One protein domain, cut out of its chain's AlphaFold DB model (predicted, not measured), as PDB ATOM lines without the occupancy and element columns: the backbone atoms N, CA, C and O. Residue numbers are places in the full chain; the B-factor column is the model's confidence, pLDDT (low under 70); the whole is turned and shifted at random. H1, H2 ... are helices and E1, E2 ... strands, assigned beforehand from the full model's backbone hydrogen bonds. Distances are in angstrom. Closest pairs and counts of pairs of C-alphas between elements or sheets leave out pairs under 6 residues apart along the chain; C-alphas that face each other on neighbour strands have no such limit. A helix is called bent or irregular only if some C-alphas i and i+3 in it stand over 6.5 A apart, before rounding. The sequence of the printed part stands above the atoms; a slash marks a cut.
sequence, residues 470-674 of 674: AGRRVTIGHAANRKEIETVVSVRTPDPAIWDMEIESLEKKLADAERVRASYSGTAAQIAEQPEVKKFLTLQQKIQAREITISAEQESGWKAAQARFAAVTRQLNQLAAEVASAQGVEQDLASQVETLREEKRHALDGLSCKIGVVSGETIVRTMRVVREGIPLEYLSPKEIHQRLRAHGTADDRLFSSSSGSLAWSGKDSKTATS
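What this domain is: This is residues 470 to 674 of the 674 residues of an uncharacterized protein of mine drainage metagenome (UniProt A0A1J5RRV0). A small, twisted sheet, E1 to E4, makes a head at one end of a long stalk of two helices, H1 and H3b, side by side and running opposite ways. At the stalk's far end H2 turns across and H3a leads back; H4 sits beside the head. The 205 printed residues are extended, radius of gyration of the C-alphas 32.0 A, spanning 107 by 32 by 30 A. The order is E1 E2 H1 H2 H3 E3 H4 E4 H5, class mixed, helices and strands; the branched sheet pairs E3 with E1 and E2 parallel and with E4 antiparallel.

Where its parts are: The strands are E1, residues 473 to 480, from C-alpha 473 at (262.596, 197.515, 255.079); E2, 487 to 493; E3, 608 to 624, bending by 169 degrees at residue 612; and E4, 653 to 665. H1, 496 to 529, is 48.0 A long; H2 is 531 to 544. H3, 554 to 605, was assigned as one helix by its hydrogen bonds but is bent, C-alphas 564 and 567 being 7.5 A apart: arms H3a, 554 to 564, and H3b, 567 to 605, 56.2 A. H4 is 637 to 645; H5, 666 to 670, ends at C-alpha (274.556, 189.730, 266.781) and is only just irregular, C-alphas 667 and 670 being 6.9 A apart.

How they stand to each other: E1 and E2 lie on one side of E3, E4 on the other side. N 476 and O 610 of E1 and E3 are 2.8 A apart, N 489 and O 619 of E2 and E3 2.8 A, N 611 and O 662 of E3 and E4 2.8 A, within hydrogen-bond range. E2, H1 H2 H3, E3 form a strand-helix-strand unit, two parallel neighbour strands with helices between. H1 and H3b touch, closest C-alphas Arg 517 and Ala 582, 5.5 A, at a shallow tilt of 19 degrees, opposite ways. H2 is close to but not clearly touching H1, closest C-alphas Ala 528 and Lys 534, 5.7 A, about perpendicular at 85 degrees. H2 and H3a are near each other. H4 only grazes the sheet with residues 643 to 645. H5 is on the sheet. In H1, H3a, H3b and H4 every O i to N i+4 pair is within hydrogen-bond range; H2 has 9 of 10, H5 0 of 1 and 0 of 2 O i to N i+3 pairs.

The domain as a whole: The C-alphas farthest apart, Lys 483 and Glu 553, are 106.9 A apart. The printed part has no cut; the link E3 to H4 is long. Mean pLDDT of the printed part is 82.4; residues 625 to 630 and 667 to 674 are among those under 70.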
ATOM      1  N   ALA A 470     256.021 201.163 260.729       91.75
ATOM      2  CA  ALA A 470     256.475 199.791 260.899       91.75
ATOM      3  C   ALA A 470     256.671 199.065 259.572       91.75
ATOM      4  O   ALA A 470     255.771 199.037 258.734       91.75
ATOM      5  N   GLY A 471     257.817 198.401 259.424       90.88
ATOM      6  CA  GLY A 471     258.064 197.518 258.289       90.88
ATOM      7  C   GLY A 471     259.352 196.716 258.370       90.88
ATOM      8  O   GLY A 471     260.121 196.875 259.315       90.88
ATOM      9  N   ARG A 472     259.563 195.800 257.418       88.88
ATOM     10  CA  ARG A 472     260.794 194.989 257.339       88.88
ATOM     11  C   ARG A 472     261.947 195.804 256.758       88.88
ATOM     12  O   ARG A 472     263.062 195.761 257.277       88.88
ATOM     13  N   ARG A 473     261.660 196.579 255.709       90.88
ATOM     14  CA  ARG A 473     262.596 197.515 255.079       90.88
ATOM     15  C   ARG A 473     262.051 198.923 255.194       90.88
ATOM     16  O   ARG A 473     261.019 199.224 254.609       90.88
ATOM     17  N   VAL A 474     262.741 199.776 255.939       93.69
ATOM     18  CA  VAL A 474     262.346 201.173 256.132       93.69
ATOM     19  C   VAL A 474     263.464 202.087 255.657       93.69
ATOM     20  O   VAL A 474     264.596 201.992 256.128       93.69
ATOM     21  N   THR A 475     263.142 202.984 254.732       95.12
ATOM     22  CA  THR A 475     264.021 204.060 254.277       95.12
ATOM     23  C   THR A 475     263.311 205.385 254.501       95.12
ATOM     24  O   THR A 475     262.210 205.592 254.001       95.12
ATOM     25  N   ILE A 476     263.929 206.270 255.280       94.94
ATOM     26  CA  ILE A 476     263.433 207.616 255.552       94.94
ATOM     27  C   ILE A 476     264.529 208.618 255.183       94.94
ATOM     28  O   ILE A 476     265.642 208.543 255.702       94.94
ATOM     29  N   GLY A 477     264.237 209.567 254.297       92.56
ATOM     30  CA  GLY A 477     265.174 210.639 253.951       92.56
ATOM     31  C   GLY A 477     265.394 211.586 255.131       92.56
ATOM     32  O   GLY A 477     266.524 211.773 255.587       92.56
ATOM     33  N   HIS A 478     264.300 212.129 255.659       93.94
ATOM     34  CA  HIS A 478     264.282 213.084 256.758       93.94
ATOM     35  C   HIS A 478     263.227 212.714 257.810       93.94
ATOM     36  O   HIS A 478     262.056 212.549 257.474       93.94
ATOM     37  N   ALA A 479     263.629 212.591 259.075       93.00
ATOM     38  CA  ALA A 479     262.752 212.301 260.207       93.00
ATOM     39  C   ALA A 479     262.765 213.459 261.214       93.00
ATOM     40  O   ALA A 479     263.829 213.880 261.665       93.00
ATOM     41  N   ALA A 480     261.588 213.948 261.593       91.56
ATOM     42  CA  ALA A 480     261.421 215.041 262.545       91.56
ATOM     43  C   ALA A 480     260.277 214.774 263.528       91.56
ATOM     44  O   ALA A 480     259.432 213.905 263.301       91.56
ATOM     45  N   ASN A 481     260.221 215.525 264.624       89.56
ATOM     46  CA  ASN A 481     259.063 215.527 265.517       89.56
ATOM     47  C   ASN A 481     258.044 216.588 265.073       89.56
ATOM     48  O   ASN A 481     258.379 217.592 264.444       89.56
ATOM     49  N   ARG A 482     256.773 216.378 265.414       85.69
ATOM     50  CA  ARG A 482     255.708 217.358 265.189       85.69
ATOM     51  C   ARG A 482     255.191 217.843 266.535       85.69
ATOM     52  O   ARG A 482     254.410 217.150 267.182       85.69
ATOM     53  N   LYS A 483     255.555 219.066 266.928       85.31
ATOM     54  CA  LYS A 483     255.258 219.601 268.272       85.31
ATOM     55  C   LYS A 483     255.830 218.656 269.346       85.31
ATOM     56  O   LYS A 483     257.035 218.456 269.366       85.31
ATOM     57  N   GLU A 484     254.980 218.059 270.178       83.56
ATOM     58  CA  GLU A 484     255.344 217.093 271.229       83.56
ATOM     59  C   GLU A 484     255.218 215.628 270.766       83.56
ATOM     60  O   GLU A 484     255.328 214.710 271.569       83.56
ATOM     61  N   ILE A 485     254.940 215.390 269.479       87.81
ATOM     62  CA  ILE A 485     254.808 214.044 268.920       87.81
ATOM     63  C   ILE A 485     256.118 213.639 268.250       87.81
ATOM     64  O   ILE A 485     256.482 214.184 267.204       87.81
ATOM     65  N   GLU A 486     256.797 212.659 268.826       90.38
ATOM     66  CA  GLU A 486     258.001 212.054 268.264       90.38
ATOM     67  C   GLU A 486     257.710 211.124 267.077       90.38
ATOM     68  O   GLU A 486     256.590 210.635 266.895       90.38
ATOM     69  N   THR A 487     258.736 210.874 266.262       91.12
ATOM     70  CA  THR A 487     258.673 209.864 265.198       91.12
ATOM     71  C   THR A 487     259.133 208.515 265.741       91.12
ATOM     72  O   THR A 487     260.250 208.387 266.240       91.12
ATOM     73  N   VAL A 488     258.295 207.486 265.616       91.44
ATOM     74  CA  VAL A 488     258.599 206.120 266.062       91.44
ATOM     75  C   VAL A 488     258.711 205.203 264.851       91.44
ATOM     76  O   VAL A 488     257.750 205.023 264.111       91.44
ATOM     77  N   VAL A 489     259.864 204.570 264.665       91.19
ATOM     78  CA  VAL A 489     260.114 203.597 263.597       91.19
ATOM     79  C   VAL A 489     260.308 202.216 264.214       91.19
ATOM     80  O   VAL A 489     261.167 202.011 265.065       91.19
ATOM     81  N   SER A 490     259.497 201.252 263.797       90.19
ATOM     82  CA  SER A 490     259.480 199.886 264.316       90.19
ATOM     83  C   SER A 490     259.837 198.895 263.210       90.19
ATOM     84  O   SER A 490     259.019 198.573 262.351       90.19
ATOM     85  N   VAL A 491     261.060 198.377 263.227       89.06
ATOM     86  CA  VAL A 491     261.488 197.348 262.280       89.06
ATOM     87  C   VAL A 491     260.842 196.017 262.664       89.06
ATOM     88  O   VAL A 491     261.106 195.482 263.742       89.06
ATOM     89  N   ARG A 492     259.998 195.464 261.790       86.88
ATOM     90  CA  ARG A 492     259.342 194.165 261.998       86.88
ATOM     91  C   ARG A 492     260.375 193.049 261.853       86.88
ATOM     92  O   ARG A 492     260.817 192.761 260.747       86.88
ATOM     93  N   THR A 493     260.729 192.414 262.963       82.19
ATOM     94  CA  THR A 493     261.711 191.323 263.019       82.19
ATOM     95  C   THR A 493     260.989 189.997 263.282       82.19
ATOM     96  O   THR A 493     260.082 189.953 264.119       82.19
ATOM     97  N   PRO A 494     261.313 188.910 262.567       79.31
ATOM     98  CA  PRO A 494     260.884 187.581 262.982       79.31
ATOM     99  C   PRO A 494     261.667 187.155 264.236       79.31
ATOM    100  O   PRO A 494     262.752 187.677 264.485       79.31
ATOM    101  N   ASP A 495     261.134 186.221 265.026       78.69
ATOM    102  CA  ASP A 495     261.848 185.702 266.198       78.69
ATOM    103  C   ASP A 495     262.930 184.688 265.768       78.69
ATOM    104  O   ASP A 495     262.578 183.594 265.307       78.69
ATOM    105  N   PRO A 496     264.234 185.013 265.889       75.50
ATOM    106  CA  PRO A 496     265.304 184.118 265.461       75.50
ATOM    107  C   PRO A 496     265.375 182.831 266.296       75.50
ATOM    108  O   PRO A 496     265.869 181.822 265.789       75.50
ATOM    109  N   ALA A 497     264.854 182.847 267.532       80.56
ATOM    110  CA  ALA A 497     264.949 181.727 268.466       80.56
ATOM    111  C   ALA A 497     264.238 180.467 267.954       80.56
ATOM    112  O   ALA A 497     264.652 179.354 268.267       80.56
ATOM    113  N   ILE A 498     263.200 180.632 267.129       81.50
ATOM    114  CA  ILE A 498     262.436 179.515 266.560       81.50
ATOM    115  C   ILE A 498     263.322 178.688 265.623       81.50
ATOM    116  O   ILE A 498     263.414 177.472 265.785       81.50
ATOM    117  N   TRP A 499     264.016 179.347 264.687       83.81
ATOM    118  CA  TRP A 499     264.964 178.658 263.810       83.81
ATOM    119  C   TRP A 499     266.128 178.077 264.604       83.81
ATOM    120  O   TRP A 499     266.562 176.976 264.293       83.81
ATOM    121  N   ASP A 500     266.620 178.776 265.633       85.50
ATOM    122  CA  ASP A 500     267.714 178.263 266.466       85.50
ATOM    123  C   ASP A 500     267.339 176.958 267.179       85.50
ATOM    124  O   ASP A 500     268.107 176.001 267.132       85.50
ATOM    125  N   MET A 501     266.137 176.869 267.756       87.56
ATOM    126  CA  MET A 501     265.649 175.639 268.387       87.56
ATOM    127  C   MET A 501     265.477 174.487 267.386       87.56
ATOM    128  O   MET A 501     265.788 173.335 267.700       87.56
ATOM    129  N   GLU A 502     264.964 174.775 266.187       88.81
ATOM    130  CA  GLU A 502     264.736 173.761 265.154       88.81
ATOM    131  C   GLU A 502     266.052 173.264 264.539       88.81
ATOM    132  O   GLU A 502     266.249 172.055 264.396       88.81
ATOM    133  N   ILE A 503     266.991 174.180 264.281       91.19
ATOM    134  CA  ILE A 503     268.357 173.866 263.852       91.19
ATOM    135  C   ILE A 503     269.057 173.019 264.919       91.19
ATOM    136  O   ILE A 503     269.574 171.960 264.582       91.19
ATOM    137  N   GLU A 504     269.013 173.402 266.200       92.06
ATOM    138  CA  GLU A 504     269.650 172.631 267.282       92.06
ATOM    139  C   GLU A 504     269.058 171.210 267.401       92.06
ATOM    140  O   GLU A 504     269.772 170.232 267.637       92.06
ATOM    141  N   SER A 505     267.742 171.067 267.213       93.25
ATOM    142  CA  SER A 505     267.055 169.767 267.203       93.25
ATOM    143  C   SER A 505     267.517 168.873 266.048       93.25
ATOM    144  O   SER A 505     267.782 167.683 266.248       93.25
ATOM    145  N   LEU A 506     267.648 169.428 264.839       92.50
ATOM    146  CA  LEU A 506     268.139 168.692 263.672       92.50
ATOM    147  C   LEU A 506     269.635 168.387 263.762       92.50
ATOM    148  O   LEU A 506     270.039 167.284 263.406       92.50
ATOM    149  N   GLU A 507     270.446 169.301 264.295       93.06
ATOM    150  CA  GLU A 507     271.876 169.081 264.537       93.06
ATOM    151  C   GLU A 507     272.110 167.927 265.519       93.06
ATOM    152  O   GLU A 507     272.995 167.100 265.298       93.06
ATOM    153  N   LYS A 508     271.273 167.791 266.558       93.62
ATOM    154  CA  LYS A 508     271.305 166.619 267.453       93.62
ATOM    155  C   LYS A 508     271.000 165.321 266.704       93.62
ATOM    156  O   LYS A 508     271.724 164.343 266.870       93.62
ATOM    157  N   LYS A 509     269.977 165.311 265.842       93.12
ATOM    158  CA  LYS A 509     269.642 164.136 265.013       93.12
ATOM    159  C   LYS A 509     270.753 163.794 264.018       93.12
ATOM    160  O   LYS A 509     271.018 162.617 263.796       93.12
ATOM    161  N   LEU A 510     271.403 164.805 263.442       93.50
ATOM    162  CA  LEU A 510     272.543 164.630 262.544       93.50
ATOM    163  C   LEU A 510     273.716 163.982 263.286       93.50
ATOM    164  O   LEU A 510     274.239 162.971 262.826       93.50
ATOM    165  N   ALA A 511     274.055 164.480 264.478       92.25
ATOM    166  CA  ALA A 511     275.100 163.893 265.317       92.25
ATOM    167  C   ALA A 511     274.781 162.440 265.728       92.25
ATOM    168  O   ALA A 511     275.678 161.598 265.821       92.25
ATOM    169  N   ASP A 512     273.509 162.108 265.965       92.38
ATOM    170  CA  ASP A 512     273.073 160.731 266.227       92.38
ATOM    171  C   ASP A 512     273.257 159.831 264.996       92.38
ATOM    172  O   ASP A 512     273.796 158.728 265.114       92.38
ATOM    173  N   ALA A 513     272.866 160.310 263.810       90.38
ATOM    174  CA  ALA A 513     273.030 159.593 262.547       90.38
ATOM    175  C   ALA A 513     274.512 159.369 262.197       90.38
ATOM    176  O   ALA A 513     274.897 158.252 261.838       90.38
ATOM    177  N   GLU A 514     275.361 160.380 262.396       92.38
ATOM    178  CA  GLU A 514     276.814 160.281 262.232       92.38
ATOM    179  C   GLU A 514     277.412 159.216 263.159       92.38
ATOM    180  O   GLU A 514     278.224 158.394 262.724       92.38
ATOM    181  N   ARG A 515     276.976 159.164 264.429       92.62
ATOM    182  CA  ARG A 515     277.410 158.128 265.384       92.62
ATOM    183  C   ARG A 515     277.009 156.725 264.934       92.62
ATOM    184  O   ARG A 515     277.821 155.802 265.030       92.62
ATOM    185  N   VAL A 516     275.788 156.552 264.429       91.81
ATOM    186  CA  VAL A 516     275.307 155.263 263.904       91.81
ATOM    187  C   VAL A 516     276.111 154.843 262.671       91.81
ATOM    188  O   VAL A 516     276.605 153.713 262.621       91.81
ATOM    189  N   ARG A 517     276.336 155.753 261.714       92.50
ATOM    190  CA  ARG A 517     277.164 155.484 260.527       92.50
ATOM    191  C   ARG A 517     278.599 155.127 260.911       92.50
ATOM    192  O   ARG A 517     279.147 154.159 260.382       92.50
ATOM    193  N   ALA A 518     279.205 155.872 261.836       91.00
ATOM    194  CA  ALA A 518     280.555 155.609 262.324       91.00
ATOM    195  C   ALA A 518     280.660 154.235 263.006       91.00
ATOM    196  O   ALA A 518     281.650 153.534 262.807       91.00
ATOM    197  N   SER A 519     279.627 153.813 263.743       91.50
ATOM    198  CA  SER A 519     279.551 152.478 264.350       91.50
ATOM    199  C   SER A 519     279.517 151.360 263.298       91.50
ATOM    200  O   SER A 519     280.329 150.427 263.353       91.50
ATOM    201  N   TYR A 520     278.643 151.467 262.288       90.69
ATOM    202  CA  TYR A 520     278.572 150.477 261.206       90.69
ATOM    203  C   TYR A 520     279.848 150.446 260.359       90.69
ATOM    204  O   TYR A 520     280.360 149.366 260.063       90.69
ATOM    205  N   SER A 521     280.405 151.615 260.035       90.88
ATOM    206  CA  SER A 521     281.665 151.745 259.297       90.88
ATOM    207  C   SER A 521     282.851 151.174 260.080       90.88
ATOM    208  O   SER A 521     283.632 150.393 259.539       90.88
ATOM    209  N   GLY A 522     282.951 151.474 261.380       89.75
ATOM    210  CA  GLY A 522     283.983 150.924 262.260       89.75
ATOM    211  C   GLY A 522     283.896 149.401 262.383       89.75
ATOM    212  O   GLY A 522     284.911 148.715 262.287       89.75
ATOM    213  N   THR A 523     282.682 148.857 262.505       89.81
ATOM    214  CA  THR A 523     282.451 147.403 262.530       89.81
ATOM    215  C   THR A 523     282.838 146.751 261.198       89.81
ATOM    216  O   THR A 523     283.512 145.720 261.179       89.81
ATOM    217  N   ALA A 524     282.469 147.366 260.068       87.62
ATOM    218  CA  ALA A 524     282.855 146.893 258.740       87.62
ATOM    219  C   ALA A 524     284.381 146.919 258.543       87.62
ATOM    220  O   ALA A 524     284.949 145.952 258.032       87.62
ATOM    221  N   ALA A 525     285.054 147.980 259.000       87.44
ATOM    222  CA  ALA A 525     286.507 148.110 258.946       87.44
ATOM    223  C   ALA A 525     287.213 147.027 259.777       87.44
ATOM    224  O   ALA A 525     288.124 146.375 259.270       87.44
ATOM    225  N   GLN A 526     286.749 146.751 261.002       88.12
ATOM    226  CA  GLN A 526     287.309 145.687 261.848       88.12
ATOM    227  C   GLN A 526     287.211 144.298 261.202       88.12
ATOM    228  O   GLN A 526     288.151 143.508 261.280       88.12
ATOM    229  N   ILE A 527     286.091 143.991 260.539       86.19
ATOM    230  CA  ILE A 527     285.919 142.724 259.808       86.19
ATOM    231  C   ILE A 527     286.847 142.679 258.583       86.19
ATOM    232  O   ILE A 527     287.466 141.648 258.314       86.19
ATOM    233  N   ALA A 528     286.979 143.793 257.858       83.56
ATOM    234  CA  ALA A 528     287.830 143.892 256.673       83.56
ATOM    235  C   ALA A 528     289.340 143.854 256.988       83.56
ATOM    236  O   ALA A 528     290.125 143.401 256.153       83.56
ATOM    237  N   GLU A 529     289.764 144.298 258.176       85.44
ATOM    238  CA  GLU A 529     291.169 144.303 258.609       85.44
ATOM    239  C   GLU A 529     291.702 142.932 259.035       85.44
ATOM    240  O   GLU A 529     292.922 142.746 259.110       85.44
ATOM    241  N   GLN A 530     290.828 141.944 259.249       86.75
ATOM    242  CA  GLN A 530     291.261 140.583 259.550       86.75
ATOM    243  C   GLN A 530     292.176 140.055 258.424       86.75
ATOM    244  O   GLN A 530     291.802 140.095 257.247       86.75
ATOM    245  N   PRO A 531     293.374 139.527 258.740       81.31
ATOM    246  CA  PRO A 531     294.414 139.256 257.744       81.31
ATOM    247  C   PRO A 531     294.017 138.208 256.693       81.31
ATOM    248  O   PRO A 531     294.513 138.266 255.568       81.31
ATOM    249  N   GLU A 532     293.125 137.268 257.025       80.75
ATOM    250  CA  GLU A 532     292.571 136.300 256.064       80.75
ATOM    251  C   GLU A 532     291.551 136.944 255.108       80.75
ATOM    252  O   GLU A 532     291.604 136.716 253.899       80.75
ATOM    253  N   VAL A 533     290.669 137.803 255.630       82.31
ATOM    254  CA  VAL A 533     289.608 138.485 254.870       82.31
ATOM    255  C   VAL A 533     290.200 139.552 253.946       82.31
ATOM    256  O   VAL A 533     289.848 139.615 252.771       82.31
ATOM    257  N   LYS A 534     291.181 140.330 254.419       83.88
ATOM    258  CA  LYS A 534     291.894 141.347 253.627       83.88
ATOM    259  C   LYS A 534     292.597 140.756 252.400       83.88
ATOM    260  O   LYS A 534     292.540 141.325 251.307       83.88
ATOM    261  N   LYS A 535     293.243 139.593 252.560       82.50
ATOM    262  CA  LYS A 535     293.876 138.851 251.452       82.50
ATOM    263  C   LYS A 535     292.837 138.347 250.448       82.50
ATOM    264  O   LYS A 535     293.065 138.438 249.246       82.50
ATOM    265  N   PHE A 536     291.694 137.857 250.927       83.88
ATOM    266  CA  PHE A 536     290.596 137.416 250.066       83.88
ATOM    267  C   PHE A 536     289.968 138.579 249.278       83.88
ATOM    268  O   PHE A 536     289.838 138.476 248.060       83.88
ATOM    269  N   LEU A 537     289.655 139.704 249.929       83.25
ATOM    270  CA  LEU A 537     289.058 140.886 249.289       83.25
ATOM    271  C   LEU A 537     289.988 141.525 248.247       83.25
ATOM    272  O   LEU A 537     289.539 141.890 247.164       83.25
ATOM    273  N   THR A 538     291.292 141.614 248.531       83.19
ATOM    274  CA  THR A 538     292.279 142.123 247.560       83.19
ATOM    275  C   THR A 538     292.434 141.199 246.353       83.19
ATOM    276  O   THR A 538     292.541 141.683 245.227       83.19
ATOM    277  N   LEU A 539     292.391 139.876 246.551       81.94
ATOM    278  CA  LEU A 539     292.362 138.919 245.442       81.94
ATOM    279  C   LEU A 539     291.068 139.066 244.624       81.94
ATOM    280  O   LEU A 539     291.122 139.132 243.399       81.94
ATOM    281  N   GLN A 540     289.918 139.185 245.298       81.75
ATOM    282  CA  GLN A 540     288.607 139.377 244.673       81.75
ATOM    283  C   GLN A 540     288.558 140.651 243.816       81.75
ATOM    284  O   GLN A 540     288.071 140.600 242.688       81.75
ATOM    285  N   GLN A 541     289.105 141.768 244.308       80.44
ATOM    286  CA  GLN A 541     289.197 143.026 243.560       80.44
ATOM    287  C   GLN A 541     290.103 142.909 242.329       80.44
ATOM    288  O   GLN A 541     289.707 143.345 241.252       80.44
ATOM    289  N   LYS A 542     291.274 142.266 242.438       81.44
ATOM    290  CA  LYS A 542     292.188 142.059 241.295       81.44
ATOM    291  C   LYS A 542     291.600 141.152 240.212       81.44
ATOM    292  O   LYS A 542     291.845 141.357 239.025       81.44
ATOM    293  N   ILE A 543     290.791 140.171 240.615       80.19
ATOM    294  CA  ILE A 543     290.039 139.309 239.695       80.19
ATOM    295  C   ILE A 543     288.928 140.113 238.995       80.19
ATOM    296  O   ILE A 543     288.776 140.015 237.779       80.19
ATOM    297  N   GLN A 544     288.182 140.952 239.724       77.75
ATOM    298  CA  GLN A 544     287.149 141.822 239.136       77.75
ATOM    299  C   GLN A 544     287.730 142.893 238.199       77.75
ATOM    300  O   GLN A 544     287.155 143.152 237.144       77.75
ATOM    301  N   ALA A 545     288.892 143.458 238.535       77.31
ATOM    302  CA  ALA A 545     289.626 144.424 237.714       77.31
ATOM    303  C   ALA A 545     290.284 143.801 236.462       77.31
ATOM    304  O   ALA A 545     290.916 144.512 235.685       77.31
ATOM    305  N   ARG A 546     290.124 142.483 236.244       74.75
ATOM    306  CA  ARG A 546     290.741 141.693 235.159       74.75
ATOM    307  C   ARG A 546     292.278 141.707 235.151       74.75
ATOM    308  O   ARG A 546     292.881 141.337 234.150       74.75
ATOM    309  N   GLU A 547     292.916 142.074 236.263       71.25
ATOM    310  CA  GLU A 547     294.381 142.073 236.413       71.25
ATOM    311  C   GLU A 547     294.947 140.655 236.595       71.25
ATOM    312  O   GLU A 547     296.117 140.404 236.315       71.25
ATOM    313  N   ILE A 548     294.115 139.717 237.059       72.06
ATOM    314  CA  ILE A 548     294.463 138.305 237.251       72.06
ATOM    315  C   ILE A 548     293.399 137.445 236.561       72.06
ATOM    316  O   ILE A 548     292.213 137.551 236.869       72.06
ATOM    317  N   THR A 549     293.820 136.571 235.645       65.69
ATOM    318  CA  THR A 549     292.966 135.547 235.023       65.69
ATOM    319  C   THR A 549     293.156 134.216 235.745       65.69
ATOM    320  O   THR A 549     294.274 133.729 235.898       65.69
ATOM    321  N   ILE A 550     292.061 133.642 236.242       67.94
ATOM    322  CA  ILE A 550     292.082 132.364 236.963       67.94
ATOM    323  C   ILE A 550     292.209 131.235 235.933       67.94
ATOM    324  O   ILE A 550     291.424 131.166 234.991       67.94
ATOM    325  N   SER A 551     293.199 130.359 236.102       70.81
ATOM    326  CA  SER A 551     293.360 129.154 235.276       70.81
ATOM    327  C   SER A 551     292.334 128.070 235.651       70.81
ATOM    328  O   SER A 551     291.848 128.035 236.782       70.81
ATOM    329  N   ALA A 552     292.024 127.149 234.730       63.00
ATOM    330  CA  ALA A 552     291.003 126.107 234.927       63.00
ATOM    331  C   ALA A 552     291.251 125.194 236.154       63.00
ATOM    332  O   ALA A 552     290.303 124.683 236.746       63.00
ATOM    333  N   GLU A 553     292.505 125.031 236.592       64.88
ATOM    334  CA  GLU A 553     292.858 124.278 237.809       64.88
ATOM    335  C   GLU A 553     292.582 125.078 239.098       64.88
ATOM    336  O   GLU A 553     292.166 124.522 240.118       64.88
ATOM    337  N   GLN A 554     292.745 126.403 239.049       67.56
ATOM    338  CA  GLN A 554     292.573 127.314 240.187       67.56
ATOM    339  C   GLN A 554     291.111 127.735 240.417       67.56
ATOM    340  O   GLN A 554     290.785 128.231 241.498       67.56
ATOM    341  N   GLU A 555     290.210 127.491 239.457       70.62
ATOM    342  CA  GLU A 555     288.767 127.737 239.612       70.62
ATOM    343  C   GLU A 555     288.154 126.961 240.785       70.62
ATOM    344  O   GLU A 555     287.299 127.486 241.501       70.62
ATOM    345  N   SER A 556     288.586 125.715 240.998       69.31
ATOM    346  CA  SER A 556     288.071 124.859 242.073       69.31
ATOM    347  C   SER A 556     288.451 125.393 243.462       69.31
ATOM    348  O   SER A 556     287.594 125.512 244.343       69.31
ATOM    349  N   GLY A 557     289.711 125.811 243.634       73.12
ATOM    350  CA  GLY A 557     290.219 126.442 244.853       73.12
ATOM    351  C   GLY A 557     289.608 127.821 245.109       73.12
ATOM    352  O   GLY A 557     289.296 128.155 246.253       73.12
ATOM    353  N   TRP A 558     289.349 128.599 244.053       76.12
ATOM    354  CA  TRP A 558     288.648 129.881 244.153       76.12
ATOM    355  C   TRP A 558     287.178 129.713 244.559       76.12
ATOM    356  O   TRP A 558     286.723 130.415 245.459       76.12
ATOM    357  N   LYS A 559     286.449 128.739 243.991       76.50
ATOM    358  CA  LYS A 559     285.075 128.400 244.415       76.50
ATOM    359  C   LYS A 559     285.018 127.948 245.879       76.50
ATOM    360  O   LYS A 559     284.122 128.365 246.611       76.50
ATOM    361  N   ALA A 560     285.987 127.151 246.336       78.12
ATOM    362  CA  ALA A 560     286.087 126.739 247.739       78.12
ATOM    363  C   ALA A 560     286.388 127.923 248.682       78.12
ATOM    364  O   ALA A 560     285.775 128.044 249.744       78.12
ATOM    365  N   ALA A 561     287.282 128.836 248.283       77.31
ATOM    366  CA  ALA A 561     287.563 130.065 249.026       77.31
ATOM    367  C   ALA A 561     286.343 131.004 249.071       77.31
ATOM    368  O   ALA A 561     286.002 131.509 250.140       77.31
ATOM    369  N   GLN A 562     285.631 131.178 247.952       79.38
ATOM    370  CA  GLN A 562     284.368 131.920 247.907       79.38
ATOM    371  C   GLN A 562     283.325 131.322 248.854       79.38
ATOM    372  O   GLN A 562     282.694 132.069 249.594       79.38
ATOM    373  N   ALA A 563     283.173 129.994 248.896       81.38
ATOM    374  CA  ALA A 563     282.250 129.331 249.817       81.38
ATOM    375  C   ALA A 563     282.630 129.552 251.295       81.38
ATOM    376  O   ALA A 563     281.750 129.818 252.114       81.38
ATOM    377  N   ARG A 564     283.930 129.513 251.632       83.31
ATOM    378  CA  ARG A 564     284.439 129.765 252.996       83.31
ATOM    379  C   ARG A 564     284.167 131.196 253.468       83.31
ATOM    380  O   ARG A 564     283.777 131.386 254.616       83.31
ATOM    381  N   PHE A 565     284.352 132.193 252.602       86.06
ATOM    382  CA  PHE A 565     284.165 133.607 252.955       86.06
ATOM    383  C   PHE A 565     282.766 134.157 252.616       86.06
ATOM    384  O   PHE A 565     282.460 135.287 252.983       86.06
ATOM    385  N   ALA A 566     281.868 133.364 252.013       83.69
ATOM    386  CA  ALA A 566     280.535 133.800 251.575       83.69
ATOM    387  C   ALA A 566     279.657 134.403 252.685       83.69
ATOM    388  O   ALA A 566     278.837 135.279 252.413       83.69
ATOM    389  N   ALA A 567     279.768 133.918 253.925       85.69
ATOM    390  CA  ALA A 567     279.035 134.482 255.062       85.69
ATOM    391  C   ALA A 567     279.583 135.865 255.454       85.69
ATOM    392  O   ALA A 567     278.813 136.807 255.621       85.69
ATOM    393  N   VAL A 568     280.912 136.003 255.498       86.69
ATOM    394  CA  VAL A 568     281.608 137.259 255.820       86.69
ATOM    395  C   VAL A 568     281.384 138.307 254.729       86.69
ATOM    396  O   VAL A 568     281.088 139.456 255.035       86.69
ATOM    397  N   THR A 569     281.436 137.924 253.449       84.19
ATOM    398  CA  THR A 569     281.136 138.830 252.328       84.19
ATOM    399  C   THR A 569     279.676 139.289 252.342       84.19
ATOM    400  O   THR A 569     279.410 140.461 252.091       84.19
ATOM    401  N   ARG A 570     278.718 138.411 252.684       87.56
ATOM    402  CA  ARG A 570     277.310 138.811 252.872       87.56
ATOM    403  C   ARG A 570     277.150 139.810 254.015       87.56
ATOM    404  O   ARG A 570     276.458 140.805 253.838       87.56
ATOM    405  N   GLN A 571     277.824 139.577 255.139       88.62
ATOM    406  CA  GLN A 571     277.803 140.481 256.289       88.62
ATOM    407  C   GLN A 571     278.435 141.845 255.966       88.62
ATOM    408  O   GLN A 571     277.874 142.873 256.332       88.62
ATOM    409  N   LEU A 572     279.555 141.876 255.234       88.69
ATOM    410  CA  LEU A 572     280.176 143.121 254.766       88.69
ATOM    411  C   LEU A 572     279.281 143.882 253.782       88.69
ATOM    412  O   LEU A 572     279.166 145.095 253.901       88.69
ATOM    413  N   ASN A 573     278.609 143.194 252.856       88.56
ATOM    414  CA  ASN A 573     277.657 143.832 251.941       88.56
ATOM    415  C   ASN A 573     276.432 144.385 252.681       88.56
ATOM    416  O   ASN A 573     275.949 145.459 252.336       88.56
ATOM    417  N   GLN A 574     275.944 143.679 253.707       91.50
ATOM    418  CA  GLN A 574     274.858 144.163 254.557       91.50
ATOM    419  C   GLN A 574     275.289 145.412 255.334       91.50
ATOM    420  O   GLN A 574     274.604 146.423 255.270       91.50
ATOM    421  N   LEU A 575     276.454 145.388 255.988       90.38
ATOM    422  CA  LEU A 575     277.002 146.566 256.669       90.38
ATOM    423  C   LEU A 575     277.264 147.726 255.699       90.38
ATOM    424  O   LEU A 575     277.012 148.871 256.050       90.38
ATOM    425  N   ALA A 576     277.719 147.453 254.473       89.56
ATOM    426  CA  ALA A 576     277.887 148.477 253.444       89.56
ATOM    427  C   ALA A 576     276.544 149.098 253.021       89.56
ATOM    428  O   ALA A 576     276.478 150.308 252.821       89.56
ATOM    429  N   ALA A 577     275.473 148.301 252.927       91.25
ATOM    430  CA  ALA A 577     274.125 148.803 252.667       91.25
ATOM    431  C   ALA A 577     273.592 149.658 253.832       91.25
ATOM    432  O   ALA A 577     273.036 150.724 253.587       91.25
ATOM    433  N   GLU A 578     273.825 149.245 255.083       92.12
ATOM    434  CA  GLU A 578     273.468 150.028 256.279       92.12
ATOM    435  C   GLU A 578     274.266 151.339 256.365       92.12
ATOM    436  O   GLU A 578     273.703 152.387 256.672       92.12
ATOM    437  N   VAL A 579     275.564 151.326 256.031       92.12
ATOM    438  CA  VAL A 579     276.388 152.546 255.935       92.12
ATOM    439  C   VAL A 579     275.866 153.470 254.840       92.12
ATOM    440  O   VAL A 579     275.750 154.667 255.081       92.12
ATOM    441  N   ALA A 580     275.523 152.940 253.662       91.31
ATOM    442  CA  ALA A 580     274.957 153.734 252.574       91.31
ATOM    443  C   ALA A 580     273.587 154.326 252.949       91.31
ATOM    444  O   ALA A 580     273.324 155.491 252.659       91.31
ATOM    445  N   SER A 581     272.738 153.561 253.643       91.00
ATOM    446  CA  SER A 581     271.442 154.037 254.138       91.00
ATOM    447  C   SER A 581     271.604 155.118 255.209       91.00
ATOM    448  O   SER A 581     270.994 156.179 255.090       91.00
ATOM    449  N   ALA A 582     272.468 154.902 256.206       89.75
ATOM    450  CA  ALA A 582     272.767 155.892 257.241       89.75
ATOM    451  C   ALA A 582     273.412 157.160 256.656       89.75
ATOM    452  O   ALA A 582     273.111 158.263 257.102       89.75
ATOM    453  N   GLN A 583     274.249 157.019 255.623       92.62
ATOM    454  CA  GLN A 583     274.816 158.146 254.886       92.62
ATOM    455  C   GLN A 583     273.747 158.934 254.117       92.62
ATOM    456  O   GLN A 583     273.826 160.157 254.086       92.62
ATOM    457  N   GLY A 584     272.745 158.266 253.535       91.50
ATOM    458  CA  GLY A 584     271.592 158.944 252.934       91.50
ATOM    459  C   GLY A 584     270.830 159.786 253.960       91.50
ATOM    460  O   GLY A 584     270.596 160.967 253.731       91.50
ATOM    461  N   VAL A 585     270.549 159.222 255.141       92.50
ATOM    462  CA  VAL A 585     269.878 159.945 256.241       92.50
ATOM    463  C   VAL A 585     270.707 161.134 256.742       92.50
ATOM    464  O   VAL A 585     270.156 162.203 256.990       92.50
ATOM    465  N   GLU A 586     272.028 160.978 256.875       92.56
ATOM    466  CA  GLU A 586     272.946 162.070 257.239       92.56
ATOM    467  C   GLU A 586     272.911 163.198 256.200       92.56
ATOM    468  O   GLU A 586     272.787 164.365 256.566       92.56
ATOM    469  N   GLN A 587     272.962 162.860 254.907       92.75
ATOM    470  CA  GLN A 587     272.884 163.839 253.821       92.75
ATOM    471  C   GLN A 587     271.535 164.571 253.804       92.75
ATOM    472  O   GLN A 587     271.515 165.796 253.673       92.75
ATOM    473  N   ASP A 588     270.426 163.857 254.007       93.00
ATOM    474  CA  ASP A 588     269.088 164.449 254.057       93.00
ATOM    475  C   ASP A 588     268.952 165.414 255.247       93.00
ATOM    476  O   ASP A 588     268.507 166.551 255.075       93.00
ATOM    477  N   LEU A 589     269.396 165.012 256.444       92.56
ATOM    478  CA  LEU A 589     269.379 165.862 257.641       92.56
ATOM    479  C   LEU A 589     270.299 167.080 257.489       92.56
ATOM    480  O   LEU A 589     269.901 168.191 257.838       92.56
ATOM    481  N   ALA A 590     271.497 166.897 256.928       92.75
ATOM    482  CA  ALA A 590     272.412 167.998 256.645       92.75
ATOM    483  C   ALA A 590     271.804 168.993 255.646       92.75
ATOM    484  O   ALA A 590     271.931 170.204 255.834       92.75
ATOM    485  N   SER A 591     271.095 168.502 254.623       93.69
ATOM    486  CA  SER A 591     270.419 169.374 253.663       93.69
ATOM    487  C   SER A 591     269.300 170.191 254.319       93.69
ATOM    488  O   SER A 591     269.245 171.397 254.106       93.69
ATOM    489  N   GLN A 592     268.486 169.586 255.196       92.75
ATOM    490  CA  GLN A 592     267.432 170.284 255.945       92.75
ATOM    491  C   GLN A 592     267.996 171.372 256.866       92.75
ATOM    492  O   GLN A 592     267.454 172.477 256.913       92.75
ATOM    493  N   VAL A 593     269.101 171.089 257.570       92.69
ATOM    494  CA  VAL A 593     269.783 172.086 258.413       92.69
ATOM    495  C   VAL A 593     270.252 173.270 257.573       92.69
ATOM    496  O   VAL A 593     270.045 174.419 257.965       92.69
ATOM    497  N   GLU A 594     270.862 173.021 256.411       92.25
ATOM    498  CA  GLU A 594     271.347 174.106 255.558       92.25
ATOM    499  C   GLU A 594     270.201 174.901 254.919       92.25
ATOM    500  O   GLU A 594     270.282 176.126 254.859       92.25
ATOM    501  N   THR A 595     269.097 174.248 254.536       91.94
ATOM    502  CA  THR A 595     267.878 174.931 254.073       91.94
ATOM    503  C   THR A 595     267.317 175.857 255.150       91.94
ATOM    504  O   THR A 595     267.108 177.035 254.874       91.94
ATOM    505  N   LEU A 596     267.155 175.388 256.392       89.19
ATOM    506  CA  LEU A 596     266.665 176.230 257.491       89.19
ATOM    507  C   LEU A 596     267.631 177.370 257.839       89.19
ATOM    508  O   LEU A 596     267.197 178.472 258.177       89.19
ATOM    509  N   ARG A 597     268.946 177.140 257.742       88.94
ATOM    510  CA  ARG A 597     269.948 178.203 257.907       88.94
ATOM    511  C   ARG A 597     269.841 179.254 256.806       88.94
ATOM    512  O   ARG A 597     269.953 180.438 257.116       88.94
ATOM    513  N   GLU A 598     269.624 178.850 255.557       87.00
ATOM    514  CA  GLU A 598     269.421 179.774 254.440       87.00
ATOM    515  C   GLU A 598     268.101 180.542 254.581       87.00
ATOM    516  O   GLU A 598     268.095 181.760 254.430       87.00
ATOM    517  N   GLU A 599     267.010 179.887 254.982       84.69
ATOM    518  CA  GLU A 599     265.740 180.553 255.298       84.69
ATOM    519  C   GLU A 599     265.904 181.586 256.420       84.69
ATOM    520  O   GLU A 599     265.444 182.725 256.292       84.69
ATOM    521  N   LYS A 600     266.622 181.229 257.496       84.12
ATOM    522  CA  LYS A 600     266.967 182.155 258.581       84.12
ATOM    523  C   LYS A 600     267.790 183.336 258.062       84.12
ATOM    524  O   LYS A 600     267.498 184.479 258.416       84.12
ATOM    525  N   ARG A 601     268.815 183.086 257.237       81.81
ATOM    526  CA  ARG A 601     269.638 184.142 256.622       81.81
ATOM    527  C   ARG A 601     268.783 185.063 255.762       81.81
ATOM    528  O   ARG A 601     268.800 186.262 255.998       81.81
ATOM    529  N   HIS A 602     267.980 184.532 254.845       82.12
ATOM    530  CA  HIS A 602     267.090 185.325 253.996       82.12
ATOM    531  C   HIS A 602     266.095 186.171 254.799       82.12
ATOM    532  O   HIS A 602     265.898 187.347 254.487       82.12
ATOM    533  N   ALA A 603     265.502 185.605 255.854       77.31
ATOM    534  CA  ALA A 603     264.561 186.317 256.713       77.31
ATOM    535  C   ALA A 603     265.209 187.493 257.469       77.31
ATOM    536  O   ALA A 603     264.534 188.490 257.731       77.31
ATOM    537  N   LEU A 604     266.501 187.394 257.807       77.25
ATOM    538  CA  LEU A 604     267.265 188.441 258.496       77.25
ATOM    539  C   LEU A 604     267.918 189.443 257.528       77.25
ATOM    540  O   LEU A 604     267.954 190.638 257.819       77.25
ATOM    541  N   ASP A 605     268.390 188.988 256.366       76.81
ATOM    542  CA  ASP A 605     269.009 189.814 255.317       76.81
ATOM    543  C   ASP A 605     268.005 190.783 254.684       76.81
ATOM    544  O   ASP A 605     268.373 191.876 254.251       76.81
ATOM    545  N   GLY A 606     266.724 190.413 254.671       76.62
ATOM    546  CA  GLY A 606     265.637 191.278 254.225       76.62
ATOM    547  C   GLY A 606     265.329 192.452 255.161       76.62
ATOM    548  O   GLY A 606     264.471 193.259 254.817       76.62
ATOM    549  N   LEU A 607     265.984 192.566 256.323       85.62
ATOM    550  CA  LEU A 607     265.689 193.584 257.333       85.62
ATOM    551  C   LEU A 607     266.674 194.749 257.249       85.62
ATOM    552  O   LEU A 607     267.889 194.572 257.366       85.62
ATOM    553  N   SER A 608     266.154 195.965 257.105       88.50
ATOM    554  CA  SER A 608     266.993 197.165 257.095       88.50
ATOM    555  C   SER A 608     266.225 198.401 257.527       88.50
ATOM    556  O   SER A 608     265.065 198.571 257.154       88.50
ATOM    557  N   CYS A 609     266.903 199.306 258.225       90.69
ATOM    558  CA  CYS A 609     266.384 200.627 258.545       90.69
ATOM    559  C   CYS A 609     267.438 201.682 258.216       90.69
ATOM    560  O   CYS A 609     268.530 201.670 258.784       90.69
ATOM    561  N   LYS A 610     267.115 202.603 257.311       92.56
ATOM    562  CA  LYS A 610     267.973 203.731 256.944       92.56
ATOM    563  C   LYS A 610     267.229 205.034 257.179       92.56
ATOM    564  O   LYS A 610     266.142 205.218 256.646       92.56
ATOM    565  N   ILE A 611     267.824 205.928 257.956       91.88
ATOM    566  CA  ILE A 611     267.335 207.282 258.198       91.88
ATOM    567  C   ILE A 611     268.461 208.249 257.840       91.88
ATOM    568  O   ILE A 611     269.514 208.229 258.478       91.88
ATOM    569  N   GLY A 612     268.250 209.066 256.808       88.50
ATOM    570  CA  GLY A 612     269.264 209.978 256.279       88.50
ATOM    571  C   GLY A 612     269.592 211.116 257.242       88.50
ATOM    572  O   GLY A 612     270.749 211.300 257.609       88.50
ATOM    573  N   VAL A 613     268.575 211.865 257.667       91.25
ATOM    574  CA  VAL A 613     268.712 212.992 258.599       91.25
ATOM    575  C   VAL A 613     267.617 212.929 259.656       91.25
ATOM    576  O   VAL A 613     266.443 212.801 259.326       91.25
ATOM    577  N   VAL A 614     268.001 213.077 260.920       91.81
ATOM    578  CA  VAL A 614     267.103 213.227 262.067       91.81
ATOM    579  C   VAL A 614     267.168 214.669 262.568       91.81
ATOM    580  O   VAL A 614     268.260 215.184 262.817       91.81
ATOM    581  N   SER A 615     266.015 215.315 262.732       88.44
ATOM    582  CA  SER A 615     265.877 216.647 263.330       88.44
ATOM    583  C   SER A 615     264.608 216.734 264.183       88.44
ATOM    584  O   SER A 615     263.532 217.090 263.708       88.44
ATOM    585  N   GLY A 616     264.736 216.396 265.458       87.00
ATOM    586  CA  GLY A 616     263.623 216.199 266.382       87.00
ATOM    587  C   GLY A 616     263.610 214.778 266.931       87.00
ATOM    588  O   GLY A 616     264.265 213.886 266.393       87.00
ATOM    589  N   GLU A 617     262.898 214.574 268.036       89.12
ATOM    590  CA  GLU A 617     262.857 213.286 268.735       89.12
ATOM    591  C   GLU A 617     262.401 212.156 267.802       89.12
ATOM    592  O   GLU A 617     261.292 212.176 267.257       89.12
ATOM    593  N   THR A 618     263.305 211.198 267.583       88.81
ATOM    594  CA  THR A 618     263.072 210.012 266.762       88.81
ATOM    595  C   THR A 618     263.564 208.773 267.499       88.81
ATOM    596  O   THR A 618     264.732 208.690 267.893       88.81
ATOM    597  N   ILE A 619     262.678 207.789 267.642       89.88
ATOM    598  CA  ILE A 619     262.963 206.487 268.244       89.88
ATOM    599  C   ILE A 619     262.882 205.421 267.157       89.88
ATOM    600  O   ILE A 619     261.873 205.303 266.467       89.88
ATOM    601  N   VAL A 620     263.922 204.600 267.035       88.50
ATOM    602  CA  VAL A 620     263.931 203.404 266.187       88.50
ATOM    603  C   VAL A 620     264.073 202.175 267.067       88.50
ATOM    604  O   VAL A 620     264.942 202.124 267.937       88.50
ATOM    605  N   ARG A 621     263.234 201.170 266.833       88.81
ATOM    606  CA  ARG A 621     263.210 199.921 267.597       88.81
ATOM    607  C   ARG A 621     262.937 198.711 266.718       88.81
ATOM    608  O   ARG A 621     262.391 198.841 265.624       88.81
ATOM    609  N   THR A 622     263.240 197.529 267.225       85.38
ATOM    610  CA  THR A 622     262.760 196.260 266.685       85.38
ATOM    611  C   THR A 622     261.401 195.910 267.284       85.38
ATOM    612  O   THR A 622     261.154 196.104 268.470       85.38
ATOM    613  N   MET A 623     260.499 195.374 266.467       82.88
ATOM    614  CA  MET A 623     259.212 194.838 266.897       82.88
ATOM    615  C   MET A 623     259.112 193.393 266.429       82.88
ATOM    616  O   MET A 623     259.112 193.128 265.225       82.88
ATOM    617  N   ARG A 624     259.033 192.457 267.376       78.94
ATOM    618  CA  ARG A 624     258.922 191.031 267.060       78.94
ATOM    619  C   ARG A 624     257.540 190.723 266.495       78.94
ATOM    620  O   ARG A 624     256.521 191.105 267.073       78.94
ATOM    621  N   VAL A 625     257.500 190.027 265.366       69.69
ATOM    622  CA  VAL A 625     256.253 189.522 264.788       69.69
ATOM    623  C   VAL A 625     255.857 188.266 265.559       69.69
ATOM    624  O   VAL A 625     256.452 187.206 265.384       69.69
ATOM    625  N   VAL A 626     254.863 188.388 266.437       65.38
ATOM    626  CA  VAL A 626     254.317 187.249 267.187       65.38
ATOM    627  C   VAL A 626     253.556 186.339 266.210       65.38
ATOM    628  O   VAL A 626     252.647 186.813 265.529       65.38
ATOM    629  N   ARG A 627     253.935 185.052 266.112       53.66
ATOM    630  CA  ARG A 627     253.247 184.049 265.263       53.66
ATOM    631  C   ARG A 627     251.844 183.700 265.776       53.66
ATOM    632  O   ARG A 627     250.980 183.344 264.983       53.66
ATOM    633  N   GLU A 628     251.626 183.798 267.085       49.53
ATOM    634  CA  GLU A 628     250.346 183.514 267.733       49.53
ATOM    635  C   GLU A 628     249.534 184.805 267.927       49.53
ATOM    636  O   GLU A 628     249.942 185.720 268.645       49.53
ATOM    637  N   GLY A 629     248.372 184.886 267.275       60.03
ATOM    638  CA  GLY A 629     247.445 186.017 267.370       60.03
ATOM    639  C   GLY A 629     247.047 186.600 266.014       60.03
ATOM    640  O   GLY A 629     247.436 186.110 264.957       60.03
ATOM    641  N   ILE A 630     246.239 187.659 266.049       61.41
ATOM    642  CA  ILE A 630     245.803 188.380 264.848       61.41
ATOM    643  C   ILE A 630     246.999 189.196 264.313       61.41
ATOM    644  O   ILE A 630     247.560 189.992 265.080       61.41
ATOM    645  N   PRO A 631     247.411 189.027 263.037       72.31
ATOM    646  CA  PRO A 631     248.493 189.816 262.453       72.31
ATOM    647  C   PRO A 631     248.189 191.317 262.526       72.31
ATOM    648  O   PRO A 631     247.030 191.721 262.443       72.31
ATOM    649  N   LEU A 632     249.228 192.154 262.642       71.69
ATOM    650  CA  LEU A 632     249.088 193.613 262.802       71.69
ATOM    651  C   LEU A 632     248.190 194.259 261.730       71.69
ATOM    652  O   LEU A 632     247.461 195.193 262.034       71.69
ATOM    653  N   GLU A 633     248.218 193.729 260.510       69.88
ATOM    654  CA  GLU A 633     247.453 194.209 259.349       69.88
ATOM    655  C   GLU A 633     245.934 193.992 259.477       69.88
ATOM    656  O   GLU A 633     245.160 194.633 258.773       69.88
ATOM    657  N   TYR A 634     245.500 193.106 260.377       75.81
ATOM    658  CA  TYR A 634     244.092 192.761 260.605       75.81
ATOM    659  C   TYR A 634     243.544 193.338 261.917       75.81
ATOM    660  O   TYR A 634     242.382 193.109 262.254       75.81
ATOM    661  N   LEU A 635     244.371 194.061 262.674       79.00
ATOM    662  CA  LEU A 635     243.940 194.728 263.898       79.00
ATOM    663  C   LEU A 635     243.097 195.965 263.585       79.00
ATOM    664  O   LEU A 635     243.175 196.548 262.502       79.00
ATOM    665  N   SER A 636     242.306 196.404 264.560       82.06
ATOM    666  CA  SER A 636     241.575 197.661 264.419       82.06
ATOM    667  C   SER A 636     242.543 198.857 264.355       82.06
ATOM    668  O   SER A 636     243.608 198.824 264.982       82.06
ATOM    669  N   PRO A 637     242.173 199.970 263.690       81.50
ATOM    670  CA  PRO A 637     242.996 201.184 263.635       81.50
ATOM    671  C   PRO A 637     243.490 201.664 265.008       81.50
ATOM    672  O   PRO A 637     244.631 202.097 265.158       81.50
ATOM    673  N   LYS A 638     242.645 201.530 266.038       83.56
ATOM    674  CA  LYS A 638     242.968 201.907 267.418       83.56
ATOM    675  C   LYS A 638     244.069 201.027 268.017       83.56
ATOM    676  O   LYS A 638     244.970 201.537 268.679       83.56
ATOM    677  N   GLU A 639     244.003 199.719 267.788       83.62
ATOM    678  CA  GLU A 639     245.012 198.770 268.265       83.62
ATOM    679  C   GLU A 639     246.335 198.933 267.513       83.62
ATOM    680  O   GLU A 639     247.394 198.876 268.139       83.62
ATOM    681  N   ILE A 640     246.284 199.192 266.199       83.50
ATOM    682  CA  ILE A 640     247.469 199.510 265.390       83.50
ATOM    683  C   ILE A 640     248.152 200.756 265.951       83.50
ATOM    684  O   ILE A 640     249.335 200.704 266.283       83.50
ATOM    685  N   HIS A 641     247.402 201.844 266.146       83.75
ATOM    686  CA  HIS A 641     247.922 203.079 266.728       83.75
ATOM    687  C   HIS A 641     248.592 202.833 268.090       83.75
ATOM    688  O   HIS A 641     249.737 203.237 268.307       83.75
ATOM    689  N   GLN A 642     247.920 202.109 268.991       84.25
ATOM    690  CA  GLN A 642     248.446 201.814 270.324       84.25
ATOM    691  C   GLN A 642     249.720 200.954 270.277       84.25
ATOM    692  O   GLN A 642     250.665 201.216 271.022       84.25
ATOM    693  N   ARG A 643     249.783 199.944 269.398       82.62
ATOM    694  CA  ARG A 643     250.965 199.075 269.266       82.62
ATOM    695  C   ARG A 643     252.149 199.786 268.619       82.62
ATOM    696  O   ARG A 643     253.276 199.626 269.094       82.62
ATOM    697  N   LEU A 644     251.910 200.570 267.568       83.06
ATOM    698  CA  LEU A 644     252.964 201.292 266.857       83.06
ATOM    699  C   LEU A 644     253.611 202.368 267.734       83.06
ATOM    700  O   LEU A 644     254.832 202.505 267.698       83.06
ATOM    701  N   ARG A 645     252.819 203.060 268.566       82.88
ATOM    702  CA  ARG A 645     253.309 204.115 269.469       82.88
ATOM    703  C   ARG A 645     253.800 203.647 270.835       82.88
ATOM    704  O   ARG A 645     254.390 204.440 271.554       82.88
ATOM    705  N   ALA A 646     253.588 202.392 271.221       80.44
ATOM    706  CA  ALA A 646     254.226 201.870 272.430       80.44
ATOM    707  C   ALA A 646     255.758 202.014 272.310       80.44
ATOM    708  O   ALA A 646     256.293 201.758 271.245       80.44
ATOM    709  N   HIS A 647     256.498 202.362 273.363       66.19
ATOM    710  CA  HIS A 647     257.961 202.551 273.248       66.19
ATOM    711  C   HIS A 647     258.783 201.256 273.320       66.19
ATOM    712  O   HIS A 647     259.992 201.284 273.103       66.19
ATOM    713  N   GLY A 648     258.137 200.113 273.581       63.94
ATOM    714  CA  GLY A 648     258.823 198.831 273.780       63.94
ATOM    715  C   GLY A 648     259.719 198.832 275.022       63.94
ATOM    716  O   GLY A 648     259.680 199.763 275.833       63.94
ATOM    717  N   THR A 649     260.514 197.774 275.175       63.94
ATOM    718  CA  THR A 649     261.529 197.691 276.236       63.94
ATOM    719  C   THR A 649     262.840 198.346 275.781       63.94
ATOM    720  O   THR A 649     263.001 198.663 274.603       63.94
ATOM    721  N   ALA A 650     263.765 198.628 276.707       62.97
ATOM    722  CA  ALA A 650     265.042 199.265 276.366       62.97
ATOM    723  C   ALA A 650     265.889 198.405 275.407       62.97
ATOM    724  O   ALA A 650     266.539 198.958 274.523       62.97
ATOM    725  N   ASP A 651     265.796 197.078 275.531       61.03
ATOM    726  CA  ASP A 651     266.545 196.105 274.723       61.03
ATOM    727  C   ASP A 651     266.092 196.061 273.257       61.03
ATOM    728  O   ASP A 651     266.837 195.627 272.384       61.03
ATOM    729  N   ASP A 652     264.885 196.552 272.962       73.06
ATOM    730  CA  ASP A 652     264.352 196.601 271.601       73.06
ATOM    731  C   ASP A 652     264.798 197.862 270.837       73.06
ATOM    732  O   ASP A 652     264.470 198.013 269.660       73.06
ATOM    733  N   ARG A 653     265.489 198.820 271.472       81.12
ATOM    734  CA  ARG A 653     265.804 200.122 270.858       81.12
ATOM    735  C   ARG A 653     267.107 200.078 270.064       81.12
ATOM    736  O   ARG A 653     268.169 199.796 270.599       81.12
ATOM    737  N   LEU A 654     267.020 200.463 268.794       82.31
ATOM    738  CA  LEU A 654     268.157 200.593 267.879       82.31
ATOM    739  C   LEU A 654     268.723 202.018 267.859       82.31
ATOM    740  O   LEU A 654     269.920 202.210 267.671       82.31
ATOM    741  N   PHE A 655     267.866 203.029 268.026       84.06
ATOM    742  CA  PHE A 655     268.253 204.439 268.001       84.06
ATOM    743  C   PHE A 655     267.261 205.284 268.803       84.06
ATOM    744  O   PHE A 655     266.062 205.019 268.795       84.06
ATOM    745  N   SER A 656     267.751 206.316 269.484       86.75
ATOM    746  CA  SER A 656     266.922 207.286 270.203       86.75
ATOM    747  C   SER A 656     267.699 208.592 270.324       86.75
ATOM    748  O   SER A 656     268.606 208.694 271.147       86.75
ATOM    749  N   SER A 657     267.389 209.577 269.484       86.69
ATOM    750  CA  SER A 657     268.056 210.885 269.497       86.69
ATOM    751  C   SER A 657     267.181 211.946 268.830       86.69
ATOM    752  O   SER A 657     266.261 211.629 268.078       86.69
ATOM    753  N   SER A 658     267.494 213.215 269.091       83.94
ATOM    754  CA  SER A 658     266.901 214.377 268.424       83.94
ATOM    755  C   SER A 658     267.706 214.867 267.212       83.94
ATOM    756  O   SER A 658     267.270 215.773 266.504       83.94
ATOM    757  N   SER A 659     268.885 214.292 266.959       85.19
ATOM    758  CA  SER A 659     269.711 214.591 265.783       85.19
ATOM    759  C   SER A 659     270.581 213.401 265.369       85.19
ATOM    760  O   SER A 659     270.894 212.539 266.196       85.19
ATOM    761  N   GLY A 660     270.970 213.347 264.091       88.38
ATOM    762  CA  GLY A 660     271.888 212.335 263.556       88.38
ATOM    763  C   GLY A 660     271.379 211.629 262.299       88.38
ATOM    764  O   GLY A 660     270.552 212.162 261.566       88.38
ATOM    765  N   SER A 661     271.906 210.432 262.050       88.75
ATOM    766  CA  SER A 661     271.494 209.523 260.973       88.75
ATOM    767  C   SER A 661     271.586 208.081 261.475       88.75
ATOM    768  O   SER A 661     272.303 207.813 262.444       88.75
ATOM    769  N   LEU A 662     270.864 207.159 260.841       88.31
ATOM    770  CA  LEU A 662     270.888 205.736 261.181       88.31
ATOM    771  C   LEU A 662     271.017 204.898 259.911       88.31
ATOM    772  O   LEU A 662     270.265 205.085 258.960       88.31
ATOM    773  N   ALA A 663     271.912 203.918 259.921       87.56
ATOM    774  CA  ALA A 663     271.934 202.841 258.942       87.56
ATOM    775  C   ALA A 663     272.094 201.522 259.697       87.56
ATOM    776  O   ALA A 663     273.160 201.240 260.232       87.56
ATOM    777  N   TRP A 664     271.017 200.746 259.768       86.81
ATOM    778  CA  TRP A 664     270.961 199.473 260.475       86.81
ATOM    779  C   TRP A 664     270.559 198.348 259.522       86.81
ATOM    780  O   TRP A 664     269.676 198.529 258.672       86.81
ATOM    781  N   SER A 665     271.183 197.180 259.682       83.19
ATOM    782  CA  SER A 665     270.841 195.956 258.963       83.19
ATOM    783  C   SER A 665     270.569 194.801 259.928       83.19
ATOM    784  O   SER A 665     271.161 194.723 261.003       83.19
ATOM    785  N   GLY A 666     269.705 193.858 259.537       70.81
ATOM    786  CA  GLY A 666     269.378 192.684 260.359       70.81
ATOM    787  C   GLY A 666     270.585 191.814 260.740       70.81
ATOM    788  O   GLY A 666     270.536 191.109 261.752       70.81
ATOM    789  N   LYS A 667     271.692 191.916 259.988       65.75
ATOM    790  CA  LYS A 667     272.972 191.239 260.264       65.75
ATOM    791  C   LYS A 667     273.652 191.733 261.543       65.75
ATOM    792  O   LYS A 667     274.347 190.957 262.195       65.75
ATOM    793  N   ASP A 668     273.399 192.981 261.932       58.78
ATOM    794  CA  ASP A 668     274.059 193.646 263.064       58.78
ATOM    795  C   ASP A 668     273.434 193.270 264.423       58.78
ATOM    796  O   ASP A 668     273.951 193.623 265.483       58.78
ATOM    797  N   SER A 669     272.338 192.500 264.421       53.00
ATOM    798  CA  SER A 669     271.643 192.037 265.637       53.00
ATOM    799  C   SER A 669     272.465 191.071 266.509       53.00
ATOM    800  O   SER A 669     272.058 190.760 267.626       53.00
ATOM    801  N   LYS A 670     273.645 190.628 266.046       40.34
ATOM    802  CA  LYS A 670     274.556 189.730 266.781       40.34
ATOM    803  C   LYS A 670     275.565 190.415 267.713       40.34
ATOM    804  O   LYS A 670     276.304 189.705 268.385       40.34
ATOM    805  N   THR A 671     275.619 191.746 267.794       30.73
ATOM    806  CA  THR A 671     276.627 192.449 268.625       30.73
ATOM    807  C   THR A 671     276.134 192.986 269.972       30.73
ATOM    808  O   THR A 671     276.899 193.643 270.668       30.73
ATOM    809  N   ALA A 672     274.904 192.679 270.390       27.22
ATOM    810  CA  ALA A 672     274.384 193.055 271.710       27.22
ATOM    811  C   ALA A 672     274.089 191.815 272.569       27.22
ATOM    812  O   ALA A 672     272.960 191.560 272.978       27.22
ATOM    813  N   THR A 673     275.102 190.984 272.804       29.67
ATOM    814  CA  THR A 673     275.091 190.027 273.922       29.67
ATOM    815  C   THR A 673     276.523 189.742 274.356       29.67
ATOM    816  O   THR A 673     277.123 188.738 273.981       29.67
ATOM    817  N   SER A 674     277.073 190.677 275.128       25.41
ATOM    818  CA  SER A 674     278.141 190.454 276.109       25.41
ATOM    819  C   SER A 674     278.253 191.673 277.006       25.41
ATOM    820  O   SER A 674     278.491 192.761 276.432       25.41
TER     821      SER A 674